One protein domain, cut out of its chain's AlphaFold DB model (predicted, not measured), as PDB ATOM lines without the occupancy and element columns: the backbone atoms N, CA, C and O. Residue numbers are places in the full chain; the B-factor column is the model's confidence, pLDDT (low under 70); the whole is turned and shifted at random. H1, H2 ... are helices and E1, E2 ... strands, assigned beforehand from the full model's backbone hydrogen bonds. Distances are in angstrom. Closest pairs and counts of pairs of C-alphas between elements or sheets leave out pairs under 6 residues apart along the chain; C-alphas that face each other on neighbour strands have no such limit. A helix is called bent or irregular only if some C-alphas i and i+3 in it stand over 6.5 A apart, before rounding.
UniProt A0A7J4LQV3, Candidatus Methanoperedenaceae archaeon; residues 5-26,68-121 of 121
ATOM      1  N   PHE A   5     173.750 190.734 129.819       95.38
ATOM      2  CA  PHE A   5     174.009 191.016 128.413       95.38
ATOM      3  C   PHE A   5     172.824 190.564 127.557       95.38
ATOM      4  O   PHE A   5     172.289 191.334 126.766       95.38
ATOM      5  N   ALA A   6     172.352 189.339 127.791       95.88
ATOM      6  CA  ALA A   6     171.190 188.777 127.120       95.88
ATOM      7  C   ALA A   6     170.428 187.820 128.040       95.88
ATOM      8  O   ALA A   6     170.975 187.260 128.994       95.88
ATOM      9  N   SER A   7     169.146 187.614 127.752       96.00
ATOM     10  CA  SER A   7     168.314 186.652 128.467       96.00
ATOM     11  C   SER A   7     167.376 185.919 127.521       96.00
ATOM     12  O   SER A   7     167.050 186.395 126.434       96.00
ATOM     13  N   GLY A   8     166.977 184.716 127.916       95.94
ATOM     14  CA  GLY A   8     166.130 183.863 127.097       95.94
ATOM     15  C   GLY A   8     165.353 182.868 127.940       95.94
ATOM     16  O   GLY A   8     165.712 182.577 129.080       95.94
ATOM     17  N   VAL A   9     164.277 182.341 127.365       96.12
ATOM     18  CA  VAL A   9     163.448 181.317 127.999       96.12
ATOM     19  C   VAL A   9     163.322 180.139 127.051       96.12
ATOM     20  O   VAL A   9     163.040 180.311 125.867       96.12
ATOM     21  N   TRP A  10     163.511 178.944 127.593       96.44
ATOM     22  CA  TRP A  10     163.310 177.692 126.883       96.44
ATOM     23  C   TRP A  10     162.453 176.765 127.735       96.44
ATOM     24  O   TRP A  10     162.617 176.703 128.953       96.44
ATOM     25  N   VAL A  11     161.502 176.079 127.110       95.75
ATOM     26  CA  VAL A  11     160.541 175.224 127.810       95.75
ATOM     27  C   VAL A  11     160.512 173.858 127.147       95.75
ATOM     28  O   VAL A  11     160.390 173.758 125.926       95.75
ATOM     29  N   GLN A  12     160.592 172.821 127.975       92.12
ATOM     30  CA  GLN A  12     160.350 171.434 127.600       92.12
ATOM     31  C   GLN A  12     159.529 170.761 128.714       92.12
ATOM     32  O   GLN A  12     158.403 171.175 128.971       92.12
ATOM     33  N   ASP A  13     160.091 169.772 129.411       92.00
ATOM     34  CA  ASP A  13     159.538 169.193 130.641       92.00
ATOM     35  C   ASP A  13     159.596 170.191 131.814       92.00
ATOM     36  O   ASP A  13     158.757 170.171 132.713       92.00
ATOM     37  N   LYS A  14     160.586 171.090 131.778       94.00
ATOM     38  CA  LYS A  14     160.800 172.191 132.719       94.00
ATOM     39  C   LYS A  14     160.913 173.517 131.976       94.00
ATOM     40  O   LYS A  14     161.175 173.561 130.774       94.00
ATOM     41  N   ALA A  15     160.747 174.607 132.718       95.25
ATOM     42  CA  ALA A  15     161.063 175.945 132.243       95.25
ATOM     43  C   ALA A  15     162.498 176.316 132.638       95.25
ATOM     44  O   ALA A  15     162.883 176.200 133.802       95.25
ATOM     45  N   TYR A  16     163.263 176.802 131.668       95.69
ATOM     46  CA  TYR A  16     164.626 177.283 131.830       95.69
ATOM     47  C   TYR A  16     164.648 178.781 131.548       95.69
ATOM     48  O   TYR A  16     164.208 179.226 130.487       95.69
ATOM     49  N   VAL A  17     165.172 179.556 132.496       94.88
ATOM     50  CA  VAL A  17     165.430 180.989 132.331       94.88
ATOM     51  C   VAL A  17     166.939 181.171 132.261       94.88
ATOM     52  O   VAL A  17     167.648 180.888 133.226       94.88
ATOM     53  N   LEU A  18     167.427 181.591 131.098       95.44
ATOM     54  CA  LEU A  18     168.841 181.786 130.820       95.44
ATOM     55  C   LEU A  18     169.211 183.260 130.979       95.44
ATOM     56  O   LEU A  18     168.513 184.138 130.471       95.44
ATOM     57  N   PHE A  19     170.350 183.502 131.622       94.94
ATOM     58  CA  PHE A  19     170.997 184.806 131.682       94.94
ATOM     59  C   PHE A  19     172.438 184.673 131.199       94.94
ATOM     60  O   PHE A  19     173.216 183.899 131.756       94.94
ATOM     61  N   GLU A  20     172.791 185.454 130.190       95.38
ATOM     62  CA  GLU A  20     174.171 185.745 129.833       95.38
ATOM     63  C   GLU A  20     174.596 187.007 130.579       95.38
ATOM     64  O   GLU A  20     173.912 188.032 130.531       95.38
ATOM     65  N   LEU A  21     175.699 186.927 131.319       95.56
ATOM     66  CA  LEU A  21     176.190 188.016 132.156       95.56
ATOM     67  C   LEU A  21     177.479 188.579 131.567       95.56
ATOM     68  O   LEU A  21     178.332 187.811 131.131       95.56
ATOM     69  N   GLU A  22     177.661 189.898 131.645       95.50
ATOM     70  CA  GLU A  22     178.920 190.547 131.238       95.50
ATOM     71  C   GLU A  22     180.124 190.022 132.039       95.50
ATOM     72  O   GLU A  22     181.247 189.974 131.545       95.50
ATOM     73  N   ILE A  23     179.886 189.633 133.295       94.44
ATOM     74  CA  ILE A  23     180.885 189.090 134.215       94.44
ATOM     75  C   ILE A  23     180.281 187.960 135.049       94.44
ATOM     76  O   ILE A  23     179.128 188.022 135.476       94.44
ATOM     77  N   SER A  24     181.084 186.936 135.328       86.81
ATOM     78  CA  SER A  24     180.676 185.770 136.122       86.81
ATOM     79  C   SER A  24     180.811 185.979 137.634       86.81
ATOM     80  O   SER A  24     180.122 185.313 138.409       86.81
ATOM     81  N   GLY A  25     181.657 186.923 138.058       93.56
ATOM     82  CA  GLY A  25     181.894 187.249 139.460       93.56
ATOM     83  C   GLY A  25     182.202 188.730 139.668       93.56
ATOM     84  O   GLY A  25     182.843 189.374 138.840       93.56
ATOM     85  N   LEU A  26     181.723 189.270 140.783       97.00
ATOM     86  CA  LEU A  26     181.977 190.636 141.220       97.00
ATOM     87  C   LEU A  26     183.149 190.682 142.210       97.00
ATOM     88  O   LEU A  26     183.339 189.733 142.970       97.00
ATOM     89  N   TYR A  68     176.959 188.897 148.117       95.94
ATOM     90  CA  TYR A  68     177.192 187.897 147.076       95.94
ATOM     91  C   TYR A  68     178.197 188.411 146.048       95.94
ATOM     92  O   TYR A  68     178.043 189.506 145.493       95.94
ATOM     93  N   THR A  69     179.209 187.595 145.761       96.94
ATOM     94  CA  THR A  69     180.181 187.848 144.688       96.94
ATOM     95  C   THR A  69     179.920 186.994 143.458       96.94
ATOM     96  O   THR A  69     180.360 187.374 142.376       96.94
ATOM     97  N   GLY A  70     179.191 185.880 143.589       95.44
ATOM     98  CA  GLY A  70     178.789 185.021 142.478       95.44
ATOM     99  C   GLY A  70     177.310 185.166 142.112       95.44
ATOM    100  O   GLY A  70     176.438 185.239 142.977       95.44
ATOM    101  N   ALA A  71     177.002 185.140 140.812       94.44
ATOM    102  CA  ALA A  71     175.616 185.208 140.341       94.44
ATOM    103  C   ALA A  71     174.797 183.983 140.775       94.44
ATOM    104  O   ALA A  71     173.616 184.103 141.094       94.44
ATOM    105  N   ARG A  72     175.433 182.803 140.837       93.38
ATOM    106  CA  ARG A  72     174.797 181.576 141.333       93.38
ATOM    107  C   ARG A  72     174.325 181.728 142.777       93.38
ATOM    108  O   ARG A  72     173.200 181.345 143.079       93.38
ATOM    109  N   GLU A  73     175.183 182.255 143.643       93.69
ATOM    110  CA  GLU A  73     174.893 182.443 145.069       93.69
ATOM    111  C   GLU A  73     173.740 183.432 145.248       93.69
ATOM    112  O   GLU A  73     172.774 183.133 145.945       93.69
ATOM    113  N   LEU A  74     173.794 184.557 144.525       94.19
ATOM    114  CA  LEU A  74     172.727 185.555 144.509       94.19
ATOM    115  C   LEU A  74     171.379 184.949 144.091       94.19
ATOM    116  O   LEU A  74     170.370 185.154 144.765       94.19
ATOM    117  N   LEU A  75     171.352 184.190 142.990       92.75
ATOM    118  CA  LEU A  75     170.128 183.544 142.512       92.75
ATOM    119  C   LEU A  75     169.598 182.541 143.540       92.75
ATOM    120  O   LEU A  75     168.416 182.586 143.863       92.75
ATOM    121  N   ALA A  76     170.464 181.691 144.096       91.88
ATOM    122  CA  ALA A  76     170.077 180.708 145.104       91.88
ATOM    123  C   ALA A  76     169.479 181.353 146.371       91.88
ATOM    124  O   ALA A  76     168.550 180.805 146.968       91.88
ATOM    125  N   ALA A  77     169.981 182.523 146.772       92.56
ATOM    126  CA  ALA A  77     169.516 183.222 147.965       92.56
ATOM    127  C   ALA A  77     168.232 184.038 147.741       92.56
ATOM    128  O   ALA A  77     167.401 184.140 148.640       92.56
ATOM    129  N   SER A  78     168.062 184.644 146.562       91.50
ATOM    130  CA  SER A  78     167.046 185.689 146.360       91.50
ATOM    131  C   SER A  78     165.859 185.287 145.481       91.50
ATOM    132  O   SER A  78     164.821 185.949 145.549       91.50
ATOM    133  N   LEU A  79     165.938 184.213 144.684       90.94
ATOM    134  CA  LEU A  79     164.930 183.949 143.644       90.94
ATOM    135  C   LEU A  79     163.510 183.710 144.193       90.94
ATOM    136  O   LEU A  79     162.528 184.105 143.568       90.94
ATOM    137  N   THR A  80     163.380 183.122 145.386       91.12
ATOM    138  CA  THR A  80     162.079 182.881 146.048       91.12
ATOM    139  C   THR A  80     161.373 184.165 146.492       91.12
ATOM    140  O   THR A  80     160.153 184.161 146.682       91.12
ATOM    141  N   SER A  81     162.130 185.255 146.638       89.88
ATOM    142  CA  SER A  81     161.641 186.587 147.005       89.88
ATOM    143  C   SER A  81     161.345 187.480 145.793       89.88
ATOM    144  O   SER A  81     160.763 188.553 145.943       89.88
ATOM    145  N   CYS A  82     161.699 187.041 144.580       89.25
ATOM    146  CA  CYS A  82     161.489 187.812 143.360       89.25
ATOM    147  C   CYS A  82     160.017 187.838 142.920       89.25
ATOM    148  O   CYS A  82     159.290 186.837 142.964       89.25
ATOM    149  N   GLY A  83     159.594 188.990 142.396       89.94
ATOM    150  CA  GLY A  83     158.301 189.153 141.737       89.94
ATOM    151  C   GLY A  83     158.299 188.536 140.338       89.94
ATOM    152  O   GLY A  83     158.525 189.242 139.364       89.94
ATOM    153  N   ALA A  84     158.033 187.231 140.235       87.56
ATOM    154  CA  ALA A  84     157.981 186.494 138.963       87.56
ATOM    155  C   ALA A  84     156.544 186.230 138.456       87.56
ATOM    156  O   ALA A  84     156.342 185.551 137.452       87.56
ATOM    157  N   GLY A  85     155.530 186.758 139.148       92.50
ATOM    158  CA  GLY A  85     154.118 186.457 138.891       92.50
ATOM    159  C   GLY A  85     153.648 185.189 139.610       92.50
ATOM    160  O   GLY A  85     154.435 184.300 139.923       92.50
ATOM    161  N   LYS A  86     152.340 185.101 139.896       94.38
ATOM    162  CA  LYS A  86     151.762 184.116 140.835       94.38
ATOM    163  C   LYS A  86     152.208 182.672 140.568       94.38
ATOM    164  O   LYS A  86     152.697 182.012 141.481       94.38
ATOM    165  N   HIS A  87     152.055 182.198 139.333       93.75
ATOM    166  CA  HIS A  87     152.350 180.809 138.972       93.75
ATOM    167  C   HIS A  87     153.851 180.502 138.981       93.75
ATOM    168  O   HIS A  87     154.261 179.484 139.533       93.75
ATOM    169  N   VAL A  88     154.677 181.400 138.440       93.88
ATOM    170  CA  VAL A  88     156.133 181.208 138.390       93.88
ATOM    171  C   VAL A  88     156.731 181.297 139.791       93.88
ATOM    172  O   VAL A  88     157.511 180.434 140.177       93.88
ATOM    173  N   SER A  89     156.312 182.272 140.601       94.50
ATOM    174  CA  SER A  89     156.733 182.373 142.001       94.50
ATOM    175  C   SER A  89     156.335 181.132 142.809       94.50
ATOM    176  O   SER A  89     157.105 180.695 143.660       94.50
ATOM    177  N   GLN A  90     155.162 180.539 142.557       94.31
ATOM    178  CA  GLN A  90     154.765 179.285 143.203       94.31
ATOM    179  C   GLN A  90     155.641 178.104 142.757       94.31
ATOM    180  O   GLN A  90     156.072 177.327 143.606       94.31
ATOM    181  N   ALA A  91     155.956 178.002 141.462       94.62
ATOM    182  CA  ALA A  91     156.865 176.981 140.943       94.62
ATOM    183  C   ALA A  91     158.275 177.115 141.546       94.62
ATOM    184  O   ALA A  91     158.806 176.145 142.080       94.62
ATOM    185  N   ILE A  92     158.836 178.328 141.582       95.06
ATOM    186  CA  ILE A  92     160.137 178.610 142.212       95.06
ATOM    187  C   ILE A  92     160.127 178.198 143.689       95.06
ATOM    188  O   ILE A  92     161.065 177.563 144.159       95.06
ATOM    189  N   LYS A  93     159.055 178.511 144.427       94.25
ATOM    190  CA  LYS A  93     158.913 178.109 145.836       94.25
ATOM    191  C   LYS A  93     158.820 176.595 146.027       94.25
ATOM    192  O   LYS A  93     159.222 176.110 147.078       94.25
ATOM    193  N   SER A  94     158.302 175.861 145.041       94.50
ATOM    194  CA  SER A  94     158.279 174.392 145.072       94.50
ATOM    195  C   SER A  94     159.648 173.759 144.804       94.50
ATOM    196  O   SER A  94     159.868 172.606 145.162       94.50
ATOM    197  N   GLY A  95     160.578 174.520 144.223       93.81
ATOM    198  CA  GLY A  95     161.953 174.107 143.980       93.81
ATOM    199  C   GLY A  95     162.465 174.590 142.628       93.81
ATOM    200  O   GLY A  95     161.726 174.697 141.653       93.81
ATOM    201  N   TYR A  96     163.762 174.871 142.566       94.88
ATOM    202  CA  TYR A  96     164.466 175.217 141.337       94.88
ATOM    203  C   TYR A  96     165.937 174.814 141.453       94.88
ATOM    204  O   TYR A  96     166.433 174.489 142.532       94.88
ATOM    205  N   THR A  97     166.645 174.838 140.330       94.75
ATOM    206  CA  THR A  97     168.083 174.569 140.280       94.75
ATOM    207  C   THR A  97     168.760 175.670 139.482       94.75
ATOM    208  O   THR A  97     168.286 176.045 138.412       94.75
ATOM    209  N   VAL A  98     169.875 176.184 139.997       95.12
ATOM    210  CA  VAL A  98     170.718 177.137 139.273       95.12
ATOM    211  C   VAL A  98     171.819 176.356 138.571       95.12
ATOM    212  O   VAL A  98     172.642 175.728 139.233       95.12
ATOM    213  N   LEU A  99     171.833 176.397 137.240       94.69
ATOM    214  CA  LEU A  99     172.813 175.702 136.408       94.69
ATOM    215  C   LEU A  99     173.876 176.683 135.910       94.69
ATOM    216  O   LEU A  99     173.570 177.806 135.519       94.69
ATOM    217  N   GLY A 100     175.137 176.263 135.934       93.19
ATOM    218  CA  GLY A 100     176.235 176.947 135.258       93.19
ATOM    219  C   GLY A 100     176.366 176.468 133.812       93.19
ATOM    220  O   GLY A 100     175.781 175.456 133.432       93.19
ATOM    221  N   ALA A 101     177.187 177.154 133.013       87.94
ATOM    222  CA  ALA A 101     177.348 176.861 131.583       87.94
ATOM    223  C   ALA A 101     177.651 175.376 131.286       87.94
ATOM    224  O   ALA A 101     177.043 174.779 130.400       87.94
ATOM    225  N   GLY A 102     178.541 174.752 132.068       89.69
ATOM    226  CA  GLY A 102     178.905 173.344 131.880       89.69
ATOM    227  C   GLY A 102     177.792 172.346 132.220       89.69
ATOM    228  O   GLY A 102     177.741 171.268 131.638       89.69
ATOM    229  N   GLU A 103     176.894 172.669 133.152       94.75
ATOM    230  CA  GLU A 103     175.733 171.820 133.468       94.75
ATOM    231  C   GLU A 103     174.605 172.055 132.467       94.75
ATOM    232  O   GLU A 103     173.969 171.104 132.023       94.75
ATOM    233  N   LEU A 104     174.409 173.310 132.059       91.62
ATOM    234  CA  LEU A 104     173.423 173.703 131.062       91.62
ATOM    235  C   LEU A 104     173.642 172.973 129.730       91.62
ATOM    236  O   LEU A 104     172.691 172.471 129.139       91.62
ATOM    237  N   ALA A 105     174.897 172.841 129.290       89.62
ATOM    238  CA  ALA A 105     175.252 172.126 128.064       89.62
ATOM    239  C   ALA A 105     174.906 170.621 128.087       89.62
ATOM    240  O   ALA A 105     174.880 169.989 127.034       89.62
ATOM    241  N   ARG A 106     174.649 170.040 129.267       93.44
ATOM    242  CA  ARG A 106     174.278 168.623 129.437       93.44
ATOM    243  C   ARG A 106     172.769 168.391 129.443       93.44
ATOM    244  O   ARG A 106     172.342 167.241 129.480       93.44
ATOM    245  N   VAL A 107     171.969 169.455 129.429       94.81
ATOM    246  CA  VAL A 107     170.512 169.345 129.339       94.81
ATOM    247  C   VAL A 107     170.144 168.892 127.926       94.81
ATOM    248  O   VAL A 107     170.545 169.508 126.936       94.81
ATOM    249  N   GLU A 108     169.395 167.795 127.823       94.75
ATOM    250  CA  GLU A 108     168.949 167.251 126.539       94.75
ATOM    251  C   GLU A 108     168.146 168.302 125.754       94.75
ATOM    252  O   GLU A 108     167.368 169.052 126.325       94.75
ATOM    253  N   GLY A 109     168.369 168.421 124.442       92.94
ATOM    254  CA  GLY A 109     167.671 169.398 123.589       92.94
ATOM    255  C   GLY A 109     168.139 170.860 123.709       92.94
ATOM    256  O   GLY A 109     167.987 171.622 122.749       92.94
ATOM    257  N   MET A 110     168.801 171.243 124.808       94.88
ATOM    258  CA  MET A 110     169.269 172.612 125.082       94.88
ATOM    259  C   MET A 110     170.224 173.160 124.012       94.88
ATOM    260  O   MET A 110     170.219 174.354 123.717       94.88
ATOM    261  N   GLY A 111     171.029 172.298 123.382       93.75
ATOM    262  CA  GLY A 111     172.024 172.714 122.388       93.75
ATOM    263  C   GLY A 111     171.437 173.500 121.208       93.75
ATOM    264  O   GLY A 111     172.053 174.461 120.748       93.75
ATOM    265  N   ARG A 112     170.223 173.152 120.746       93.19
ATOM    266  CA  ARG A 112     169.546 173.909 119.676       93.19
ATOM    267  C   ARG A 112     169.188 175.317 120.148       93.19
ATOM    268  O   ARG A 112     169.482 176.279 119.444       93.19
ATOM    269  N   PHE A 113     168.607 175.427 121.341       94.56
ATOM    270  CA  PHE A 113     168.253 176.712 121.934       94.56
ATOM    271  C   PHE A 113     169.487 177.595 122.142       94.56
ATOM    272  O   PHE A 113     169.473 178.749 121.724       94.56
ATOM    273  N   LEU A 114     170.574 177.052 122.703       94.44
ATOM    274  CA  LEU A 114     171.812 177.805 122.919       94.44
ATOM    275  C   LEU A 114     172.410 178.313 121.613       94.44
ATOM    276  O   LEU A 114     172.829 179.466 121.543       94.44
ATOM    277  N   ARG A 115     172.409 177.489 120.558       93.88
ATOM    278  CA  ARG A 115     172.863 177.932 119.239       93.88
ATOM    279  C   ARG A 115     172.082 179.165 118.790       93.88
ATOM    280  O   ARG A 115     172.691 180.167 118.445       93.88
ATOM    281  N   GLU A 116     170.755 179.115 118.816       93.44
ATOM    282  CA  GLU A 116     169.938 180.259 118.402       93.44
ATOM    283  C   GLU A 116     170.057 181.464 119.341       93.44
ATOM    284  O   GLU A 116     169.942 182.601 118.893       93.44
ATOM    285  N   PHE A 117     170.237 181.230 120.640       94.12
ATOM    286  CA  PHE A 117     170.428 182.279 121.634       94.12
ATOM    287  C   PHE A 117     171.705 183.077 121.346       94.12
ATOM    288  O   PHE A 117     171.640 184.293 121.226       94.12
ATOM    289  N   PHE A 118     172.833 182.394 121.122       92.00
ATOM    290  CA  PHE A 118     174.118 183.049 120.862       92.00
ATOM    291  C   PHE A 118     174.293 183.568 119.427       92.00
ATOM    292  O   PHE A 118     175.160 184.395 119.201       92.00
ATOM    293  N   HIS A 119     173.512 183.099 118.446       89.06
ATOM    294  CA  HIS A 119     173.573 183.630 117.070       89.06
ATOM    295  C   HIS A 119     172.692 184.871 116.859       89.06
ATOM    296  O   HIS A 119     172.779 185.505 115.810       89.06
ATOM    297  N   ARG A 120     171.791 185.176 117.802       75.12
ATOM    298  CA  ARG A 120     170.901 186.347 117.737       75.12
ATOM    299  C   ARG A 120     171.528 187.624 118.306       75.12
ATOM    300  O   ARG A 120     170.945 188.684 118.091       75.12
ATOM    301  N   ASN A 121     172.669 187.514 118.987       56.25
ATOM    302  CA  ASN A 121     173.393 188.620 119.617       56.25
ATOM    303  C   ASN A 121     174.723 188.886 118.914       56.25
ATOM    304  O   ASN A 121     175.355 187.900 118.471       56.25
TER     305      ASN A 121
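This is residues 5 to 26 and 68 to 121 of the 121 residues of a protein of Candidatus Methanoperedenaceae archaeon (UniProt A0A7J4LQV3). A two-stranded hairpin, E1 and E2, runs through the middle of the domain, with the helix H4 on one side of it and the angled helix pair H1 and H2 set off across a gap on the other. Residues 95 to 100 run from the H1 and H2 side past the hairpin to the short helix H3, on the H4 side. The printed part has 76 residues, with two named strands and four named helices in the order E1, E2, H1, H2, H3, H4; the sheet is E1 - E2, antiparallel, and the class is mixed, helices and strands. The whole is compact, with a radius of gyration of the C-alphas of 13.0 A and spans of 32 by 32 by 21 A.

E1, residues 5 to 11, and E2, residues 15 to 21, form a hairpin through a tight link, antiparallel with 167 degrees between their directions. N 8 and O 18 are 3.0 A apart and N 18 and O 8 are 2.8 A apart, both within hydrogen-bond range. H1, residues 71 to 81, is apart from E1. It is irregular, with C-alphas 77 and 80 7.7 A apart. H1 touches H2, residues 86 to 94, at a steep tilt of 61 degrees, opposite ways; their closest C-alphas are those of Thr 80 and Lys 93, 5.7 A apart. H2 is apart from both strands. H3, residues 101 to 104, is close to but not clearly touching H4, residues 110 to 119; their closest C-alphas, of Leu 104 and Met 110, are 7.4 A apart. The closest C-alphas of E1 and H4 are those of Trp 10 and Phe 113, 7.1 A apart, while E2 and H4 are near each other. In H2 and H4 every O i to N i+4 pair is within hydrogen-bond range, in H1 5 of 7 are, and H3 is too short for such a pair.

E1 begins at C-alpha 5, (174.009, 191.016, 128.413), and spans 20.8 A. E2 spans 19.4 A from Ala 15 to Leu 21. H1 starts at C-alpha 71, (175.616, 185.208, 140.341), and measures 15.5 A; H2 measures 12.4 A, H3 5.1 A and H4 14.3 A. H4 ends at C-alpha 119, (173.573, 183.630, 117.070).

The two C-alphas farthest apart, of Ser 94 and His 119, are 33.2 A apart. Residues 27 to 67 are not printed, and C-alphas 26 and 68 are 8.0 A apart across the cut, which falls in the link from E2 to H1. Of the links that are printed whole, none is long; the one from H2 to H3 is short. The mean pLDDT of the printed part is 92.9, and one printed residue, Asn 121, the last of the chain, is under 70.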